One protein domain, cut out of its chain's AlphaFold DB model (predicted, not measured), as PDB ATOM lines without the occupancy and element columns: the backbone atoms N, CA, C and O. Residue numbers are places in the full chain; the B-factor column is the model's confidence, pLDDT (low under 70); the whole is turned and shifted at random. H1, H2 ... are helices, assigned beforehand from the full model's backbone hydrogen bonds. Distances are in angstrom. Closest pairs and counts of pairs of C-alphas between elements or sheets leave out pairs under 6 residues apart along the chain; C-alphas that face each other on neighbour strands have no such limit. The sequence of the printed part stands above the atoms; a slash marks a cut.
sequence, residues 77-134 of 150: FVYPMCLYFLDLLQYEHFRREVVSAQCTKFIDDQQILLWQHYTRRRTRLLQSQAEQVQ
ATOM      1  N   PHE A  77      87.360 -34.206  17.148       50.38
ATOM      2  CA  PHE A  77      87.376 -33.780  18.542       50.38
ATOM      3  C   PHE A  77      87.977 -32.373  18.626       50.38
ATOM      4  O   PHE A  77      89.133 -32.163  18.260       50.38
ATOM      5  N   VAL A  78      87.175 -31.397  19.053       53.47
ATOM      6  CA  VAL A  78      87.639 -30.019  19.208       53.47
ATOM      7  C   VAL A  78      88.381 -29.972  20.533       53.47
ATOM      8  O   VAL A  78      87.837 -29.581  21.561       53.47
ATOM      9  N   TYR A  79      89.617 -30.457  20.516       58.16
ATOM     10  CA  TYR A  79      90.584 -30.195  21.566       58.16
ATOM     11  C   TYR A  79      91.341 -28.930  21.154       58.16
ATOM     12  O   TYR A  79      92.311 -29.030  20.398       58.16
ATOM     13  N   PRO A  80      90.906 -27.733  21.598       63.62
ATOM     14  CA  PRO A  80      91.544 -26.478  21.199       63.62
ATOM     15  C   PRO A  80      93.040 -26.474  21.542       63.62
ATOM     16  O   PRO A  80      93.843 -25.941  20.784       63.62
ATOM     17  N   MET A  81      93.424 -27.163  22.621       71.19
ATOM     18  CA  MET A  81      94.821 -27.300  23.031       71.19
ATOM     19  C   MET A  81      95.626 -28.174  22.067       71.19
ATOM     20  O   MET A  81      96.738 -27.812  21.705       71.19
ATOM     21  N   CYS A  82      95.068 -29.287  21.583       70.56
ATOM     22  CA  CYS A  82      95.769 -30.153  20.632       70.56
ATOM     23  C   CYS A  82      95.976 -29.459  19.282       70.56
ATOM     24  O   CYS A  82      97.032 -29.615  18.683       70.56
ATOM     25  N   LEU A  83      95.004 -28.665  18.821       72.00
ATOM     26  CA  LEU A  83      95.148 -27.873  17.595       72.00
ATOM     27  C   LEU A  83      96.219 -26.785  17.744       72.00
ATOM     28  O   LEU A  83      97.023 -26.602  16.838       72.00
ATOM     29  N   TYR A  84      96.276 -26.126  18.901       77.75
ATOM     30  CA  TYR A  84      97.325 -25.158  19.212       77.75
ATOM     31  C   TYR A  84      98.718 -25.805  19.252       77.75
ATOM     32  O   TYR A  84      99.657 -25.291  18.651       77.75
ATOM     33  N   PHE A  85      98.860 -26.976  19.878       77.62
ATOM     34  CA  PHE A  85     100.135 -27.702  19.887       77.62
ATOM     35  C   PHE A  85     100.562 -28.192  18.501       77.62
ATOM     36  O   PHE A  85     101.755 -28.195  18.204       77.62
ATOM     37  N   LEU A  86      99.613 -28.579  17.644       79.81
ATOM     38  CA  LEU A  86      99.897 -28.944  16.253       79.81
ATOM     39  C   LEU A  86     100.433 -27.759  15.445       79.81
ATOM     40  O   LEU A  86     101.332 -27.947  14.631       79.81
ATOM     41  N   ASP A  87      99.927 -26.555  15.698       80.25
ATOM     42  CA  ASP A  87     100.432 -25.338  15.064       80.25
ATOM     43  C   ASP A  87     101.834 -24.978  15.583       80.25
ATOM     44  O   ASP A  87     102.754 -24.699  14.817       80.25
ATOM     45  N   LEU A  88     102.050 -25.106  16.895       78.25
ATOM     46  CA  LEU A  88     103.355 -24.871  17.513       78.25
ATOM     47  C   LEU A  88     104.436 -25.861  17.056       78.25
ATOM     48  O   LEU A  88     105.607 -25.494  16.965       78.25
ATOM     49  N   LEU A  89     104.059 -27.099  16.725       80.12
ATOM     50  CA  LEU A  89     104.957 -28.107  16.150       80.12
ATOM     51  C   LEU A  89     105.543 -27.692  14.793       80.12
ATOM     52  O   LEU A  89     106.542 -28.279  14.379       80.12
ATOM     53  N   GLN A  90     104.981 -26.687  14.115       82.44
ATOM     54  CA  GLN A  90     105.561 -26.136  12.888       82.44
ATOM     55  C   GLN A  90     106.862 -25.360  13.154       82.44
ATOM     56  O   GLN A  90     107.694 -25.240  12.256       82.44
ATOM     57  N   TYR A  91     107.092 -24.890  14.386       83.19
ATOM     58  CA  TYR A  91     108.316 -24.185  14.759       83.19
ATOM     59  C   TYR A  91     109.430 -25.152  15.174       83.19
ATOM     60  O   TYR A  91     109.274 -25.993  16.063       83.19
ATOM     61  N   GLU A  92     110.611 -24.983  14.579       79.25
ATOM     62  CA  GLU A  92     111.758 -25.871  14.802       79.25
ATOM     63  C   GLU A  92     112.262 -25.847  16.258       79.25
ATOM     64  O   GLU A  92     112.612 -26.886  16.818       79.25
ATOM     65  N   HIS A  93     112.234 -24.679  16.904       79.94
ATOM     66  CA  HIS A  93     112.629 -24.520  18.308       79.94
ATOM     67  C   HIS A  93     111.698 -25.278  19.259       79.94
ATOM     68  O   HIS A  93     112.162 -25.979  20.155       79.94
ATOM     69  N   PHE A  94     110.388 -25.206  19.016       80.00
ATOM     70  CA  PHE A  94     109.397 -25.912  19.822       80.00
ATOM     71  C   PHE A  94     109.543 -27.435  19.687       80.00
ATOM     72  O   PHE A  94     109.433 -28.156  20.677       80.00
ATOM     73  N   ARG A  95     109.892 -27.937  18.492       82.38
ATOM     74  CA  ARG A  95     110.176 -29.367  18.275       82.38
ATOM     75  C   ARG A  95     111.396 -29.868  19.043       82.38
ATOM     76  O   ARG A  95     111.402 -31.027  19.441       82.38
ATOM     77  N   ARG A  96     112.426 -29.041  19.239       80.94
ATOM     78  CA  ARG A  96     113.600 -29.435  20.038       80.94
ATOM     79  C   ARG A  96     113.279 -29.448  21.530       80.94
ATOM     80  O   ARG A  96     113.651 -30.388  22.221       80.94
ATOM     81  N   GLU A  97     112.536 -28.450  21.999       80.56
ATOM     82  CA  GLU A  97     112.179 -28.320  23.413       80.56
ATOM     83  C   GLU A  97     111.141 -29.355  23.867       80.56
ATOM     84  O   GLU A  97     111.263 -29.897  24.960       80.56
ATOM     85  N   VAL A  98     110.164 -29.724  23.026       81.69
ATOM     86  CA  VAL A  98     109.118 -30.698  23.404       81.69
ATOM     87  C   VAL A  98     109.655 -32.119  23.624       81.69
ATOM     88  O   VAL A  98     109.021 -32.913  24.317       81.69
ATOM     89  N   VAL A  99     110.825 -32.443  23.059       83.56
ATOM     90  CA  VAL A  99     111.528 -33.721  23.279       83.56
ATOM     91  C   VAL A  99     112.200 -33.752  24.659       83.56
ATOM     92  O   VAL A  99     112.441 -34.828  25.209       83.56
ATOM     93  N   SER A 100     112.477 -32.586  25.252       85.44
ATOM     94  CA  SER A 100     113.002 -32.485  26.611       85.44
ATOM     95  C   SER A 100     111.921 -32.841  27.630       85.44
ATOM     96  O   SER A 100     110.904 -32.158  27.753       85.44
ATOM     97  N   ALA A 101     112.182 -33.874  28.435       81.75
ATOM     98  CA  ALA A 101     111.248 -34.366  29.449       81.75
ATOM     99  C   ALA A 101     110.821 -33.289  30.469       81.75
ATOM    100  O   ALA A 101     109.711 -33.338  30.997       81.75
ATOM    101  N   GLN A 102     111.680 -32.299  30.731       82.88
ATOM    102  CA  GLN A 102     111.369 -31.183  31.630       82.88
ATOM    103  C   GLN A 102     110.295 -30.260  31.036       82.88
ATOM    104  O   GLN A 102     109.379 -29.842  31.744       82.88
ATOM    105  N   CYS A 103     110.369 -29.993  29.728       82.19
ATOM    106  CA  CYS A 103     109.385 -29.181  29.018       82.19
ATOM    107  C   CYS A 103     108.041 -29.914  28.928       82.19
ATOM    108  O   CYS A 103     107.002 -29.339  29.247       82.19
ATOM    109  N   THR A 104     108.057 -31.209  28.590       84.00
ATOM    110  CA  THR A 104     106.835 -32.029  28.524       84.00
ATOM    111  C   THR A 104     106.115 -32.075  29.873       84.00
ATOM    112  O   THR A 104     104.903 -31.871  29.925       84.00
ATOM    113  N   LYS A 105     106.859 -32.270  30.974       86.75
ATOM    114  CA  LYS A 105     106.304 -32.252  32.336       86.75
ATOM    115  C   LYS A 105     105.709 -30.889  32.685       86.75
ATOM    116  O   LYS A 105     104.615 -30.825  33.229       86.75
ATOM    117  N   PHE A 106     106.408 -29.800  32.368       87.12
ATOM    118  CA  PHE A 106     105.906 -28.454  32.639       87.12
ATOM    119  C   PHE A 106     104.602 -28.171  31.887       87.12
ATOM    120  O   PHE A 106     103.657 -27.643  32.470       87.12
ATOM    121  N   ILE A 107     104.525 -28.558  30.610       85.56
ATOM    122  CA  ILE A 107     103.306 -28.418  29.809       85.56
ATOM    123  C   ILE A 107     102.159 -29.211  30.446       85.56
ATOM    124  O   ILE A 107     101.069 -28.661  30.595       85.56
ATOM    125  N   ASP A 108     102.403 -30.455  30.861       85.06
ATOM    126  CA  ASP A 108     101.394 -31.300  31.510       85.06
ATOM    127  C   ASP A 108     100.911 -30.707  32.846       85.06
ATOM    128  O   ASP A 108      99.708 -30.552  33.066       85.06
ATOM    129  N   ASP A 109     101.836 -30.238  33.690       88.38
ATOM    130  CA  ASP A 109     101.519 -29.571  34.957       88.38
ATOM    131  C   ASP A 109     100.642 -28.324  34.731       88.38
ATOM    132  O   ASP A 109      99.652 -28.110  35.440       88.38
ATOM    133  N   GLN A 110     100.958 -27.509  33.715       86.25
ATOM    134  CA  GLN A 110     100.156 -26.335  33.355       86.25
ATOM    135  C   GLN A 110      98.770 -26.719  32.811       86.25
ATOM    136  O   GLN A 110      97.782 -26.057  33.144       86.25
ATOM    137  N   GLN A 111      98.660 -27.795  32.021       84.12
ATOM    138  CA  GLN A 111      97.363 -28.296  31.545       84.12
ATOM    139  C   GLN A 111      96.492 -28.781  32.706       84.12
ATOM    140  O   GLN A 111      95.320 -28.407  32.790       84.12
ATOM    141  N   ILE A 112      97.061 -29.563  33.628       84.75
ATOM    142  CA  ILE A 112      96.359 -30.074  34.811       84.75
ATOM    143  C   ILE A 112      95.890 -28.915  35.691       84.75
ATOM    144  O   ILE A 112      94.730 -28.895  36.114       84.75
ATOM    145  N   LEU A 113      96.750 -27.924  35.935       85.75
ATOM    146  CA  LEU A 113      96.407 -26.748  36.730       85.75
ATOM    147  C   LEU A 113      95.244 -25.969  36.096       85.75
ATOM    148  O   LEU A 113      94.247 -25.678  36.766       85.75
ATOM    149  N   LEU A 114      95.316 -25.699  34.788       81.94
ATOM    150  CA  LEU A 114      94.243 -25.044  34.041       81.94
ATOM    151  C   LEU A 114      92.933 -25.837  34.131       81.94
ATOM    152  O   LEU A 114      91.878 -25.254  34.379       81.94
ATOM    153  N   TRP A 115      92.989 -27.164  33.988       80.62
ATOM    154  CA  TRP A 115      91.824 -28.040  34.098       80.62
ATOM    155  C   TRP A 115      91.188 -27.996  35.482       80.62
ATOM    156  O   TRP A 115      89.961 -27.907  35.590       80.62
ATOM    157  N   GLN A 116      91.996 -28.010  36.542       74.44
ATOM    158  CA  GLN A 116      91.504 -27.903  37.912       74.44
ATOM    159  C   GLN A 116      90.810 -26.559  38.148       74.44
ATOM    160  O   GLN A 116      89.695 -26.528  38.678       74.44
ATOM    161  N   HIS A 117      91.424 -25.456  37.719       75.31
ATOM    162  CA  HIS A 117      90.843 -24.121  37.867       75.31
ATOM    163  C   HIS A 117      89.573 -23.944  37.028       75.31
ATOM    164  O   HIS A 117      88.546 -23.494  37.548       75.31
ATOM    165  N   TYR A 118      89.610 -24.340  35.755       72.50
ATOM    166  CA  TYR A 118      88.479 -24.227  34.840       72.50
ATOM    167  C   TYR A 118      87.297 -25.086  35.293       72.50
ATOM    168  O   TYR A 118      86.172 -24.591  35.379       72.50
ATOM    169  N   THR A 119      87.543 -26.347  35.661       67.19
ATOM    170  CA  THR A 119      86.489 -27.268  36.109       67.19
ATOM    171  C   THR A 119      85.845 -26.774  37.400       67.19
ATOM    172  O   THR A 119      84.622 -26.680  37.473       67.19
ATOM    173  N   ARG A 120      86.641 -26.355  38.396       70.81
ATOM    174  CA  ARG A 120      86.113 -25.805  39.658       70.81
ATOM    175  C   ARG A 120      85.288 -24.536  39.434       70.81
ATOM    176  O   ARG A 120      84.226 -24.389  40.036       70.81
ATOM    177  N   ARG A 121      85.740 -23.627  38.560       67.62
ATOM    178  CA  ARG A 121      85.000 -22.394  38.239       67.62
ATOM    179  C   ARG A 121      83.706 -22.684  37.482       67.62
ATOM    180  O   ARG A 121      82.685 -22.069  37.778       67.62
ATOM    181  N   ARG A 122      83.727 -23.643  36.558       68.31
ATOM    182  CA  ARG A 122      82.544 -24.066  35.806       68.31
ATOM    183  C   ARG A 122      81.493 -24.696  36.719       68.31
ATOM    184  O   ARG A 122      80.331 -24.315  36.623       68.31
ATOM    185  N   THR A 123      81.890 -25.577  37.641       64.25
ATOM    186  CA  THR A 123      80.970 -26.175  38.625       64.25
ATOM    187  C   THR A 123      80.303 -25.112  39.495       64.25
ATOM    188  O   THR A 123      79.094 -25.169  39.686       64.25
ATOM    189  N   ARG A 124      81.054 -24.099  39.949       67.31
ATOM    190  CA  ARG A 124      80.486 -22.973  40.714       67.31
ATOM    191  C   ARG A 124      79.442 -22.189  39.914       67.31
ATOM    192  O   ARG A 124      78.372 -21.917  40.434       67.31
ATOM    193  N   LEU A 125      79.718 -21.873  38.646       61.97
ATOM    194  CA  LEU A 125      78.765 -21.150  37.790       61.97
ATOM    195  C   LEU A 125      77.494 -21.965  37.499       61.97
ATOM    196  O   LEU A 125      76.399 -21.410  37.515       61.97
ATOM    197  N   LEU A 126      77.628 -23.275  37.268       63.84
ATOM    198  CA  LEU A 126      76.488 -24.187  37.097       63.84
ATOM    199  C   LEU A 126      75.645 -24.292  38.374       63.84
ATOM    200  O   LEU A 126      74.422 -24.339  38.290       63.84
ATOM    201  N   GLN A 127      76.285 -24.293  39.545       61.31
ATOM    202  CA  GLN A 127      75.598 -24.328  40.835       61.31
ATOM    203  C   GLN A 127      74.823 -23.030  41.101       61.31
ATOM    204  O   GLN A 127      73.636 -23.094  41.407       61.31
ATOM    205  N   SER A 128      75.428 -21.861  40.860       61.38
ATOM    206  CA  SER A 128      74.727 -20.572  40.967       61.38
ATOM    207  C   SER A 128      73.551 -20.450  39.990       61.38
ATOM    208  O   SER A 128      72.538 -19.836  40.312       61.38
ATOM    209  N   GLN A 129      73.648 -21.051  38.800       58.94
ATOM    210  CA  GLN A 129      72.535 -21.085  37.848       58.94
ATOM    211  C   GLN A 129      71.411 -22.034  38.302       58.94
ATOM    212  O   GLN A 129      70.239 -21.700  38.145       58.94
ATOM    213  N   ALA A 130      71.738 -23.180  38.909       59.38
ATOM    214  CA  ALA A 130      70.744 -24.095  39.477       59.38
ATOM    215  C   ALA A 130      69.984 -23.470  40.665       59.38
ATOM    216  O   ALA A 130      68.766 -23.623  40.764       59.38
ATOM    217  N   GLU A 131      70.677 -22.708  41.514       58.47
ATOM    218  CA  GLU A 131      70.076 -21.973  42.639       58.47
ATOM    219  C   GLU A 131      69.101 -20.878  42.167       58.47
ATOM    220  O   GLU A 131      68.034 -20.703  42.760       58.47
ATOM    221  N   GLN A 132      69.399 -20.183  41.059       57.56
ATOM    222  CA  GLN A 132      68.479 -19.192  40.481       57.56
ATOM    223  C   GLN A 132      67.206 -19.820  39.895       57.56
ATOM    224  O   GLN A 132      66.122 -19.261  40.066       57.56
ATOM    225  N   VAL A 133      67.305 -20.988  39.248       58.56
ATOM    226  CA  VAL A 133      66.124 -21.691  38.710       58.56
ATOM    227  C   VAL A 133      65.216 -22.177  39.843       58.56
ATOM    228  O   VAL A 133      63.999 -22.032  39.755       58.56
ATOM    229  N   GLN A 134      65.786 -22.679  40.942       55.56
ATOM    230  CA  GLN A 134      65.003 -23.186  42.071       55.56
ATOM    231  C   GLN A 134      64.214 -22.074  42.789       55.56
ATOM    232  O   GLN A 134      63.044 -22.281  43.121       55.56
TER     233      GLN A 134
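This is residues 77 to 134 of the 150 residues of the protein "Mediator of RNA polymerase II transcription subunit 31" of Cryptotermes secundus (UniProt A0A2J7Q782). Picture an open hook: the long helix H3 is the shaft, H2 forms the bend at its beginning, and H1 folds back on the same side as a short arm, with a gap between H1 and H3. Residues 112 to 134 of H3 stick out. The 58 printed residues, with helices H1, H2 and H3 in that order and no named strand, are all helix in class and extended, with a radius of gyration of the C-alphas of 16.8 A and spans of 54 by 22 by 14 A.

Start at H1, residues 80 to 88, and cross a tight link to H2, residues 92 to 98. They are close but not clearly touching, closest at the C-alphas of Leu 88 and Phe 94, 6.6 A apart, and run opposite ways at a steep tilt of 51 degrees. Another tight link leads to H3, residues 101 to 134, about perpendicular to H2 at 77 degrees and close but not clearly touching; the closest C-alphas, Val 98 and Thr 104, are 5.8 A apart. H1 and H3 are apart. In H1, H2 and H3 every O i to N i+4 pair is within hydrogen-bond range.

Find C-alpha 80 at (91.544, -26.478, 21.199), where H1 begins. H3 runs 49.2 A from C-alpha 101 to C-alpha 134 at (65.003, -23.186, 42.071).

The C-alphas farthest apart, Glu 92 and Gln 134, are 54.2 A apart. The printed part has no cut; pLDDT is under 70 at residues 77 to 80, 119 and 121 to 134.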